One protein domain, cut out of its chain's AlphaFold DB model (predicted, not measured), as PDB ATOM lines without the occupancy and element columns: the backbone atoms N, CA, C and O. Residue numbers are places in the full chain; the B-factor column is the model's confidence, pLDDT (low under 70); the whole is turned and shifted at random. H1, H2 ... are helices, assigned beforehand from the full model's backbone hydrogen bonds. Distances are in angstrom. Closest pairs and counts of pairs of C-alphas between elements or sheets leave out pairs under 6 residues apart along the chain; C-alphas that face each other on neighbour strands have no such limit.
ATOM      1  N   LYS A  86      57.187  79.520  92.721       96.12
ATOM      2  CA  LYS A  86      57.681  78.280  92.101       96.12
ATOM      3  C   LYS A  86      58.538  78.581  90.865       96.12
ATOM      4  O   LYS A  86      59.612  77.997  90.739       96.12
ATOM      5  N   ALA A  87      58.092  79.495  89.999       94.62
ATOM      6  CA  ALA A  87      58.854  79.923  88.825       94.62
ATOM      7  C   ALA A  87      60.185  80.577  89.232       94.62
ATOM      8  O   ALA A  87      61.230  80.169  88.743       94.62
ATOM      9  N   GLN A  88      60.172  81.481  90.219       96.44
ATOM     10  CA  GLN A  88      61.383  82.112  90.765       96.44
ATOM     11  C   GLN A  88      62.382  81.100  91.340       96.44
ATOM     12  O   GLN A  88      63.575  81.177  91.059       96.44
ATOM     13  N   LEU A  89      61.909  80.111  92.109       96.81
ATOM     14  CA  LEU A  89      62.769  79.041  92.630       96.81
ATOM     15  C   LEU A  89      63.357  78.171  91.512       96.81
ATOM     16  O   LEU A  89      64.502  77.741  91.617       96.81
ATOM     17  N   THR A  90      62.592  77.923  90.448       95.69
ATOM     18  CA  THR A  90      63.060  77.130  89.301       95.69
ATOM     19  C   THR A  90      64.107  77.906  88.502       95.69
ATOM     20  O   THR A  90      65.181  77.375  88.226       95.69
ATOM     21  N   ALA A  91      63.855  79.188  88.225       95.75
ATOM     22  CA  ALA A  91      64.810  80.082  87.579       95.75
ATOM     23  C   ALA A  91      66.117  80.191  88.386       95.75
ATOM     24  O   ALA A  91      67.199  80.028  87.824       95.75
ATOM     25  N   PHE A  92      66.036  80.367  89.711       97.44
ATOM     26  CA  PHE A  92      67.217  80.376  90.580       97.44
ATOM     27  C   PHE A  92      67.989  79.050  90.535       97.44
ATOM     28  O   PHE A  92      69.213  79.057  90.410       97.44
ATOM     29  N   ALA A  93      67.296  77.908  90.581       96.81
ATOM     30  CA  ALA A  93      67.936  76.598  90.484       96.81
ATOM     31  C   ALA A  93      68.683  76.411  89.150       96.81
ATOM     32  O   ALA A  93      69.785  75.860  89.147       96.81
ATOM     33  N   ASN A  94      68.137  76.918  88.038       95.25
ATOM     34  CA  ASN A  94      68.800  76.888  86.730       95.25
ATOM     35  C   ASN A  94      70.086  77.728  86.729       95.25
ATOM     36  O   ASN A  94      71.138  77.240  86.319       95.25
ATOM     37  N   ILE A  95      70.022  78.962  87.243       95.88
ATOM     38  CA  ILE A  95      71.191  79.845  87.387       95.88
ATOM     39  C   ILE A  95      72.268  79.169  88.245       95.88
ATOM     40  O   ILE A  95      73.440  79.101  87.868       95.88
ATOM     41  N   LEU A  96      71.878  78.642  89.407       96.88
ATOM     42  CA  LEU A  96      72.798  77.975  90.315       96.88
ATOM     43  C   LEU A  96      73.405  76.719  89.682       96.88
ATOM     44  O   LEU A  96      74.583  76.452  89.898       96.88
ATOM     45  N   GLY A  97      72.633  75.958  88.904       94.69
ATOM     46  CA  GLY A  97      73.118  74.806  88.145       94.69
ATOM     47  C   GLY A  97      74.197  75.193  87.133       94.69
ATOM     48  O   GLY A  97      75.251  74.560  87.081       94.69
ATOM     49  N   GLU A  98      73.983  76.279  86.391       93.19
ATOM     50  CA  GLU A  98      74.969  76.816  85.453       93.19
ATOM     51  C   GLU A  98      76.278  77.220  86.153       93.19
ATOM     52  O   GLU A  98      77.363  76.814  85.728       93.19
ATOM     53  N   LEU A  99      76.209  77.936  87.278       94.50
ATOM     54  CA  LEU A  99      77.405  78.273  88.059       94.50
ATOM     55  C   LEU A  99      78.061  77.025  88.664       94.50
ATOM     56  O   LEU A  99      79.274  76.846  88.545       94.50
ATOM     57  N   LYS A 100      77.275  76.100  89.227       93.56
ATOM     58  CA  LYS A 100      77.768  74.810  89.730       93.56
ATOM     59  C   LYS A 100      78.489  74.018  88.647       93.56
ATOM     60  O   LYS A 100      79.379  73.266  89.017       93.56
ATOM     61  N   ASN A 101      78.188  74.196  87.367       89.50
ATOM     62  CA  ASN A 101      78.880  73.495  86.288       89.50
ATOM     63  C   ASN A 101      80.093  74.256  85.747       89.50
ATOM     64  O   ASN A 101      81.070  73.619  85.359       89.50
ATOM     65  N   HIS A 102      80.053  75.589  85.720       89.62
ATOM     66  CA  HIS A 102      81.008  76.380  84.934       89.62
ATOM     67  C   HIS A 102      81.854  77.362  85.732       89.62
ATOM     68  O   HIS A 102      82.912  77.761  85.255       89.62
ATOM     69  N   TYR A 103      81.429  77.741  86.935       94.38
ATOM     70  CA  TYR A 103      82.192  78.671  87.747       94.38
ATOM     71  C   TYR A 103      83.367  77.966  88.423       94.38
ATOM     72  O   TYR A 103      83.190  77.061  89.253       94.38
ATOM     73  N   GLY A 104      84.569  78.392  88.036       92.44
ATOM     74  CA  GLY A 104      85.830  77.784  88.436       92.44
ATOM     75  C   GLY A 104      86.607  78.539  89.498       92.44
ATOM     76  O   GLY A 104      87.766  78.234  89.703       92.44
ATOM     77  N   MET A 105      86.000  79.480  90.221       94.56
ATOM     78  CA  MET A 105      86.668  80.107  91.371       94.56
ATOM     79  C   MET A 105      86.090  79.657  92.707       94.56
ATOM     80  O   MET A 105      86.549  80.121  93.740       94.56
ATOM     81  N   ILE A 106      85.079  78.779  92.737       95.19
ATOM     82  CA  ILE A 106      84.348  78.504  93.985       95.19
ATOM     83  C   ILE A 106      85.252  78.016  95.125       95.19
ATOM     84  O   ILE A 106      85.026  78.396  96.268       95.19
ATOM     85  N   LYS A 107      86.299  77.235  94.822       92.44
ATOM     86  CA  LYS A 107      87.297  76.812  95.815       92.44
ATOM     87  C   LYS A 107      88.040  78.022  96.392       92.44
ATOM     88  O   LYS A 107      88.015  78.230  97.599       92.44
ATOM     89  N   TYR A 108      88.571  78.877  95.519       92.56
ATOM     90  CA  TYR A 108      89.221  80.126  95.911       92.56
ATOM     91  C   TYR A 108      88.281  81.065  96.684       92.56
ATOM     92  O   TYR A 108      88.690  81.663  97.672       92.56
ATOM     93  N   LYS A 109      87.001  81.174  96.300       95.00
ATOM     94  CA  LYS A 109      86.015  82.012  97.008       95.00
ATOM     95  C   LYS A 109      85.599  81.421  98.356       95.00
ATOM     96  O   LYS A 109      85.289  82.177  99.271       95.00
ATOM     97  N   TYR A 110      85.613  80.099  98.511       93.75
ATOM     98  CA  TYR A 110      85.439  79.461  99.813       93.75
ATOM     99  C   TYR A 110      86.614  79.778 100.740       93.75
ATOM    100  O   TYR A 110      86.396  80.212 101.868       93.75
ATOM    101  N   GLU A 111      87.842  79.629 100.247       87.94
ATOM    102  CA  GLU A 111      89.058  79.937 101.006       87.94
ATOM    103  C   GLU A 111      89.148  81.434 101.340       87.94
ATOM    104  O   GLU A 111      89.499  81.791 102.460       87.94
ATOM    105  N   THR A 112      88.764  82.304 100.397       84.25
ATOM    106  CA  THR A 112      88.872  83.768 100.526       84.25
ATOM    107  C   THR A 112      87.708  84.408 101.295       84.25
ATOM    108  O   THR A 112      87.897  85.382 102.011       84.25
ATOM    109  N   PHE A 113      86.481  83.905 101.147       86.88
ATOM    110  CA  PHE A 113      85.276  84.570 101.677       86.88
ATOM    111  C   PHE A 113      84.320  83.628 102.419       86.88
ATOM    112  O   PHE A 113      83.265  84.050 102.887       86.88
ATOM    113  N   GLY A 114      84.625  82.330 102.505       89.25
ATOM    114  CA  GLY A 114      83.684  81.338 103.027       89.25
ATOM    115  C   GLY A 114      82.463  81.108 102.127       89.25
ATOM    116  O   GLY A 114      81.490  80.479 102.562       89.25
ATOM    117  N   THR A 115      82.497  81.603 100.887       93.75
ATOM    118  CA  THR A 115      81.397  81.497  99.927       93.75
ATOM    119  C   THR A 115      81.280  80.061  99.422       93.75
ATOM    120  O   THR A 115      82.196  79.525  98.804       93.75
ATOM    121  N   THR A 116      80.126  79.430  99.653       96.31
ATOM    122  CA  THR A 116      79.810  78.089  99.137       96.31
ATOM    123  C   THR A 116      78.477  78.096  98.410       96.31
ATOM    124  O   THR A 116      77.561  78.829  98.785       96.31
ATOM    125  N   TYR A 117      78.310  77.207  97.425       97.25
ATOM    126  CA  TYR A 117      77.010  77.041  96.769       97.25
ATOM    127  C   TYR A 117      75.899  76.704  97.759       97.25
ATOM    128  O   TYR A 117      74.799  77.212  97.605       97.25
ATOM    129  N   LYS A 118      76.176  75.896  98.790       97.31
ATOM    130  CA  LYS A 118      75.181  75.505  99.798       97.31
ATOM    131  C   LYS A 118      74.682  76.710 100.601       97.31
ATOM    132  O   LYS A 118      73.475  76.841 100.813       97.31
ATOM    133  N   ASN A 119      75.590  77.589 101.027       96.31
ATOM    134  CA  ASN A 119      75.232  78.788 101.787       96.31
ATOM    135  C   ASN A 119      74.420  79.756 100.924       96.31
ATOM    136  O   ASN A 119      73.376  80.238 101.364       96.31
ATOM    137  N   LEU A 120      74.853  79.978  99.680       97.56
ATOM    138  CA  LEU A 120      74.130  80.835  98.743       97.56
ATOM    139  C   LEU A 120      72.754  80.255  98.396       97.56
ATOM    140  O   LEU A 120      71.747  80.947  98.491       97.56
ATOM    141  N   GLU A 121      72.679  78.965  98.071       98.12
ATOM    142  CA  GLU A 121      71.425  78.264  97.788       98.12
ATOM    143  C   GLU A 121      70.432  78.403  98.939       98.12
ATOM    144  O   GLU A 121      69.275  78.761  98.718       98.12
ATOM    145  N   SER A 122      70.899  78.203 100.174       97.88
ATOM    146  CA  SER A 122      70.074  78.341 101.376       97.88
ATOM    147  C   SER A 122      69.580  79.780 101.566       97.88
ATOM    148  O   SER A 122      68.380  79.993 101.763       97.88
ATOM    149  N   LYS A 123      70.480  80.771 101.463       97.75
ATOM    150  CA  LYS A 123      70.151  82.198 101.609       97.75
ATOM    151  C   LYS A 123      69.126  82.640 100.566       97.75
ATOM    152  O   LYS A 123      68.056  83.123 100.926       97.75
ATOM    153  N   TYR A 124      69.407  82.436  99.285       98.50
ATOM    154  CA  TYR A 124      68.564  82.960  98.210       98.50
ATOM    155  C   TYR A 124      67.253  82.184  98.057       98.50
ATOM    156  O   TYR A 124      66.218  82.789  97.782       98.50
ATOM    157  N   THR A 125      67.230  80.884  98.371       98.56
ATOM    158  CA  THR A 125      65.966  80.134  98.489       98.56
ATOM    159  C   THR A 125      65.077  80.713  99.587       98.56
ATOM    160  O   THR A 125      63.872  80.860  99.377       98.56
ATOM    161  N   ARG A 126      65.643  81.059 100.756       98.38
ATOM    162  CA  ARG A 126      64.897  81.718 101.838       98.38
ATOM    163  C   ARG A 126      64.319  83.046 101.356       98.38
ATOM    164  O   ARG A 126      63.115  83.229 101.493       98.38
ATOM    165  N   LEU A 127      65.137  83.909 100.750       98.31
ATOM    166  CA  LEU A 127      64.714  85.230 100.262       98.31
ATOM    167  C   LEU A 127      63.581  85.143  99.232       98.31
ATOM    168  O   LEU A 127      62.583  85.847  99.355       98.31
ATOM    169  N   ILE A 128      63.665  84.211  98.279       98.31
ATOM    170  CA  ILE A 128      62.584  83.961  97.313       98.31
ATOM    171  C   ILE A 128      61.326  83.441  98.031       98.31
ATOM    172  O   ILE A 128      60.204  83.864  97.741       98.31
ATOM    173  N   ARG A 129      61.481  82.537  99.010       97.94
ATOM    174  CA  ARG A 129      60.353  81.983  99.774       97.94
ATOM    175  C   ARG A 129      59.663  83.005 100.666       97.94
ATOM    176  O   ARG A 129      58.451  82.896 100.841       97.94
ATOM    177  N   THR A 130      60.382  83.977 101.207       97.94
ATOM    178  CA  THR A 130      59.812  85.057 102.024       97.94
ATOM    179  C   THR A 130      59.488  86.305 101.207       97.94
ATOM    180  O   THR A 130      58.944  87.252 101.761       97.94
ATOM    181  N   ALA A 131      59.775  86.285  99.900       98.12
ATOM    182  CA  ALA A 131      59.643  87.416  98.988       98.12
ATOM    183  C   ALA A 131      60.328  88.693  99.520       98.12
ATOM    184  O   ALA A 131      59.755  89.780  99.505       98.12
ATOM    185  N   THR A 132      61.559  88.531 100.009       98.25
ATOM    186  CA  THR A 132      62.372  89.575 100.650       98.25
ATOM    187  C   THR A 132      63.512  90.002  99.724       98.25
ATOM    188  O   THR A 132      64.196  89.140  99.167       98.25
ATOM    189  N   SER A 133      63.725  91.308  99.550       98.06
ATOM    190  CA  SER A 133      64.867  91.846  98.794       98.06
ATOM    191  C   SER A 133      66.155  91.842  99.630       98.06
ATOM    192  O   SER A 133      66.123  91.603 100.838       98.06
ATOM    193  N   LEU A 134      67.312  92.114  99.016       97.12
ATOM    194  CA  LEU A 134      68.579  92.169  99.761       97.12
ATOM    195  C   LEU A 134      68.677  93.388 100.683       97.12
ATOM    196  O   LEU A 134      69.242  93.282 101.768       97.12
ATOM    197  N   GLU A 135      68.106  94.529 100.304       97.12
ATOM    198  CA  GLU A 135      68.044  95.720 101.162       97.12
ATOM    199  C   GLU A 135      67.181  95.471 102.400       97.12
ATOM    200  O   GLU A 135      67.522  95.903 103.495       97.12
ATOM    201  N   GLU A 136      66.081  94.733 102.242       97.69
ATOM    202  CA  GLU A 136      65.209  94.346 103.353       97.69
ATOM    203  C   GLU A 136      65.868  93.319 104.283       97.69
ATOM    204  O   GLU A 136      65.712  93.396 105.501       97.69
ATOM    205  N   ASP A 137      66.604  92.348 103.727       97.19
ATOM    206  CA  ASP A 137      67.353  91.347 104.506       97.19
ATOM    207  C   ASP A 137      68.541  91.977 105.250       97.19
ATOM    208  O   ASP A 137      68.849  91.574 106.368       97.19
ATOM    209  N   SER A 138      69.176  92.995 104.659       93.12
ATOM    210  CA  SER A 138      70.282  93.751 105.269       93.12
ATOM    211  C   SER A 138      69.832  94.867 106.216       93.12
ATOM    212  O   SER A 138      70.670  95.437 106.911       93.12
ATOM    213  N   GLY A 139      68.533  95.177 106.269       95.12
ATOM    214  CA  GLY A 139      67.985  96.257 107.095       95.12
ATOM    215  C   GLY A 139      68.240  97.665 106.549       95.12
ATOM    216  O   GLY A 139      67.990  98.636 107.255       95.12
ATOM    217  N   LEU A 140      68.707  97.790 105.302       91.25
ATOM    218  CA  LEU A 140      68.848  99.080 104.619       91.25
ATOM    219  C   LEU A 140      67.490  99.666 104.219       91.25
ATOM    220  O   LEU A 140      67.360 100.880 104.090       91.25
ATOM    221  N   ARG A 141      66.469  98.815 104.052       95.06
ATOM    222  CA  ARG A 141      65.087  99.234 103.786       95.06
ATOM    223  C   ARG A 141      64.082  98.518 104.690       95.06
ATOM    224  O   ARG A 141      64.315  97.365 105.063       95.06
ATOM    225  N   PRO A 142      62.943  99.156 105.017       97.19
ATOM    226  CA  PRO A 142      61.844  98.489 105.707       97.19
ATOM    227  C   PRO A 142      61.314  97.306 104.894       97.19
ATOM    228  O   PRO A 142      61.194  97.390 103.674       97.19
ATOM    229  N   LYS A 143      60.952  96.215 105.577       97.50
ATOM    230  CA  LYS A 143      60.349  95.040 104.935       97.50
ATOM    231  C   LYS A 143      58.975  95.376 104.361       97.50
ATOM    232  O   LYS A 143      58.110  95.867 105.086       97.50
ATOM    233  N   VAL A 144      58.741  95.012 103.104       97.88
ATOM    234  CA  VAL A 144      57.434  95.117 102.450       97.88
ATOM    235  C   VAL A 144      56.733  93.759 102.455       97.88
ATOM    236  O   VAL A 144      57.281  92.747 102.016       97.88
ATOM    237  N   ALA A 145      55.490  93.720 102.938       97.25
ATOM    238  CA  ALA A 145      54.683  92.504 102.915       97.25
ATOM    239  C   ALA A 145      54.211  92.198 101.484       97.25
ATOM    240  O   ALA A 145      53.402  92.926 100.911       97.25
ATOM    241  N   ARG A 146      54.697  91.095 100.909       97.88
ATOM    242  CA  ARG A 146      54.309  90.627  99.570       97.88
ATOM    243  C   ARG A 146      54.374  89.109  99.465       97.88
ATOM    244  O   ARG A 146      55.128  88.441 100.165       97.88
ATOM    245  N   ARG A 147      53.563  88.543  98.568       97.56
ATOM    246  CA  ARG A 147      53.495  87.084  98.362       97.56
ATOM    247  C   ARG A 147      54.653  86.554  97.508       97.56
ATOM    248  O   ARG A 147      55.093  85.418  97.716       97.56
ATOM    249  N   VAL A 148      55.099  87.356  96.545       97.56
ATOM    250  CA  VAL A 148      56.118  87.051  95.533       97.56
ATOM    251  C   VAL A 148      56.885  88.337  95.209       97.56
ATOM    252  O   VAL A 148      56.318  89.422  95.345       97.56
ATOM    253  N   LEU A 149      58.160  88.225  94.828       96.88
ATOM    254  CA  LEU A 149      58.936  89.365  94.325       96.88
ATOM    255  C   LEU A 149      58.402  89.775  92.950       96.88
ATOM    256  O   LEU A 149      57.985  88.902  92.184       96.88
ATOM    257  N   SER A 150      58.437  91.063  92.612       95.62
ATOM    258  CA  SER A 150      58.215  91.468  91.218       95.62
ATOM    259  C   SER A 150      59.318  90.902  90.306       95.62
ATOM    260  O   SER A 150      60.366  90.464  90.788       95.62
ATOM    261  N   SER A 151      59.111  90.909  88.983       94.38
ATOM    262  CA  SER A 151      60.147  90.452  88.039       94.38
ATOM    263  C   SER A 151      61.449  91.249  88.196       94.38
ATOM    264  O   SER A 151      62.522  90.659  88.311       94.38
ATOM    265  N   ASP A 152      61.349  92.578  88.317       94.75
ATOM    266  CA  ASP A 152      62.508  93.451  88.533       94.75
ATOM    267  C   ASP A 152      63.215  93.159  89.865       94.75
ATOM    268  O   ASP A 152      64.440  93.080  89.915       94.75
ATOM    269  N   GLU A 153      62.460  92.924  90.941       96.69
ATOM    270  CA  GLU A 153      63.034  92.590  92.248       96.69
ATOM    271  C   GLU A 153      63.712  91.222  92.256       96.69
ATOM    272  O   GLU A 153      64.764  91.064  92.877       96.69
ATOM    273  N   PHE A 154      63.147  90.236  91.557       97.62
ATOM    274  CA  PHE A 154      63.778  88.932  91.386       97.62
ATOM    275  C   PHE A 154      65.070  89.042  90.569       97.62
ATOM    276  O   PHE A 154      66.098  88.504  90.976       97.62
ATOM    277  N   GLN A 155      65.056  89.774  89.454       96.69
ATOM    278  CA  GLN A 155      66.256  90.014  88.651       96.69
ATOM    279  C   GLN A 155      67.335  90.751  89.457       96.69
ATOM    280  O   GLN A 155      68.500  90.349  89.444       96.69
ATOM    281  N   GLN A 156      66.952  91.769  90.233       97.75
ATOM    282  CA  GLN A 156      67.863  92.474  91.135       97.75
ATOM    283  C   GLN A 156      68.435  91.537  92.211       97.75
ATOM    284  O   GLN A 156      69.630  91.586  92.507       97.75
ATOM    285  N   LEU A 157      67.614  90.632  92.755       98.25
ATOM    286  CA  LEU A 157      68.056  89.604  93.695       98.25
ATOM    287  C   LEU A 157      69.089  88.658  93.057       98.25
ATOM    288  O   LEU A 157      70.073  88.313  93.708       98.25
ATOM    289  N   MET A 158      68.907  88.264  91.792       98.38
ATOM    290  CA  MET A 158      69.861  87.410  91.066       98.38
ATOM    291  C   MET A 158      71.177  88.128  90.743       98.38
ATOM    292  O   MET A 158      72.241  87.515  90.817       98.38
ATOM    293  N   ILE A 159      71.131  89.430  90.453       98.25
ATOM    294  CA  ILE A 159      72.336  90.265  90.349       98.25
ATOM    295  C   ILE A 159      73.112  90.241  91.671       98.25
ATOM    296  O   ILE A 159      74.316  89.983  91.667       98.25
ATOM    297  N   GLY A 160      72.428  90.446  92.799       98.19
ATOM    298  CA  GLY A 160      73.077  90.397  94.108       98.19
ATOM    299  C   GLY A 160      73.591  89.004  94.474       98.19
ATOM    300  O   GLY A 160      74.638  88.881  95.090       98.19
ATOM    301  N   PHE A 161      72.928  87.931  94.032       98.31
ATOM    302  CA  PHE A 161      73.467  86.570  94.151       98.31
ATOM    303  C   PHE A 161      74.815  86.403  93.437       98.31
ATOM    304  O   PHE A 161      75.708  85.752  93.974       98.31
ATOM    305  N   SER A 162      74.987  87.008  92.259       97.62
ATOM    306  CA  SER A 162      76.277  86.999  91.562       97.62
ATOM    307  C   SER A 162      77.342  87.844  92.276       97.62
ATOM    308  O   SER A 162      78.528  87.530  92.205       97.62
ATOM    309  N   ASP A 163      76.941  88.912  92.967       97.00
ATOM    310  CA  ASP A 163      77.853  89.792  93.708       97.00
ATOM    311  C   ASP A 163      78.532  89.092  94.902       97.00
ATOM    312  O   ASP A 163      79.689  89.373  95.211       97.00
ATOM    313  N   GLU A 164      77.878  88.095  95.507       97.00
ATOM    314  CA  GLU A 164      78.423  87.304  96.626       97.00
ATOM    315  C   GLU A 164      79.718  86.546  96.276       97.00
ATOM    316  O   GLU A 164      80.489  86.157  97.158       97.00
ATOM    317  N   PHE A 165      79.983  86.332  94.984       97.06
ATOM    318  CA  PHE A 165      81.241  85.754  94.515       97.06
ATOM    319  C   PHE A 165      82.396  86.762  94.508       97.06
ATOM    320  O   PHE A 165      83.552  86.343  94.439       97.06
ATOM    321  N   ARG A 166      82.112  88.070  94.590       96.50
ATOM    322  CA  ARG A 166      83.103  89.159  94.566       96.50
ATOM    323  C   ARG A 166      84.087  88.976  93.418       96.50
ATOM    324  O   ARG A 166      85.291  88.834  93.624       96.50
TER     325      ARG A 166
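AT A GLANCE: This is residues 86 to 166 of the 729 residues of the protein "PDZ domain-containing protein" of Bdellovibrionales bacterium RBG_16_40_8 (UniProt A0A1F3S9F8). Helices H1, H3 and H5 form a triangular up-and-down bundle, each running against the one before; short H2 sits across one end, and short H4 lies by H3 and H5, away from H1. The printed part has 81 residues with five named helices, H1 to H5 in order, and no named strand: all helix. It is compact, with a radius of gyration of the C-alphas of 12.9 A and spans of 37 by 26 by 18 A.

HOW THE PARTS SIT: Start at H1, residues 86 to 102; it touches H3, residues 117 to 130, closest at the C-alphas of Leu 89 and Thr 125, 6.8 A, a shallow tilt of 14 degrees, opposite ways. H3 only just touches H5, residues 151 to 163, with 3 pairs of C-alphas within 8 A, closest Tyr 124 and Phe 161, 7.3 A. H2, residues 106 to 113, and H4, residues 134 to 138, touch no helix. In H1 to H5 every O i to N i+4 pair is within hydrogen-bond range.

IN THESE COORDINATES: Find C-alpha 86 at (57.681, 78.280, 92.101); H1 runs 24.5 A from there. H3 spans 19.7 A; H5 runs 18.6 A to C-alpha 163 at (77.853, 89.792, 93.708).

THE WHOLE: The printed part has no cut; the H4 to H5 link, residues 139 to 150, is long. No printed residue is under 70 in pLDDT.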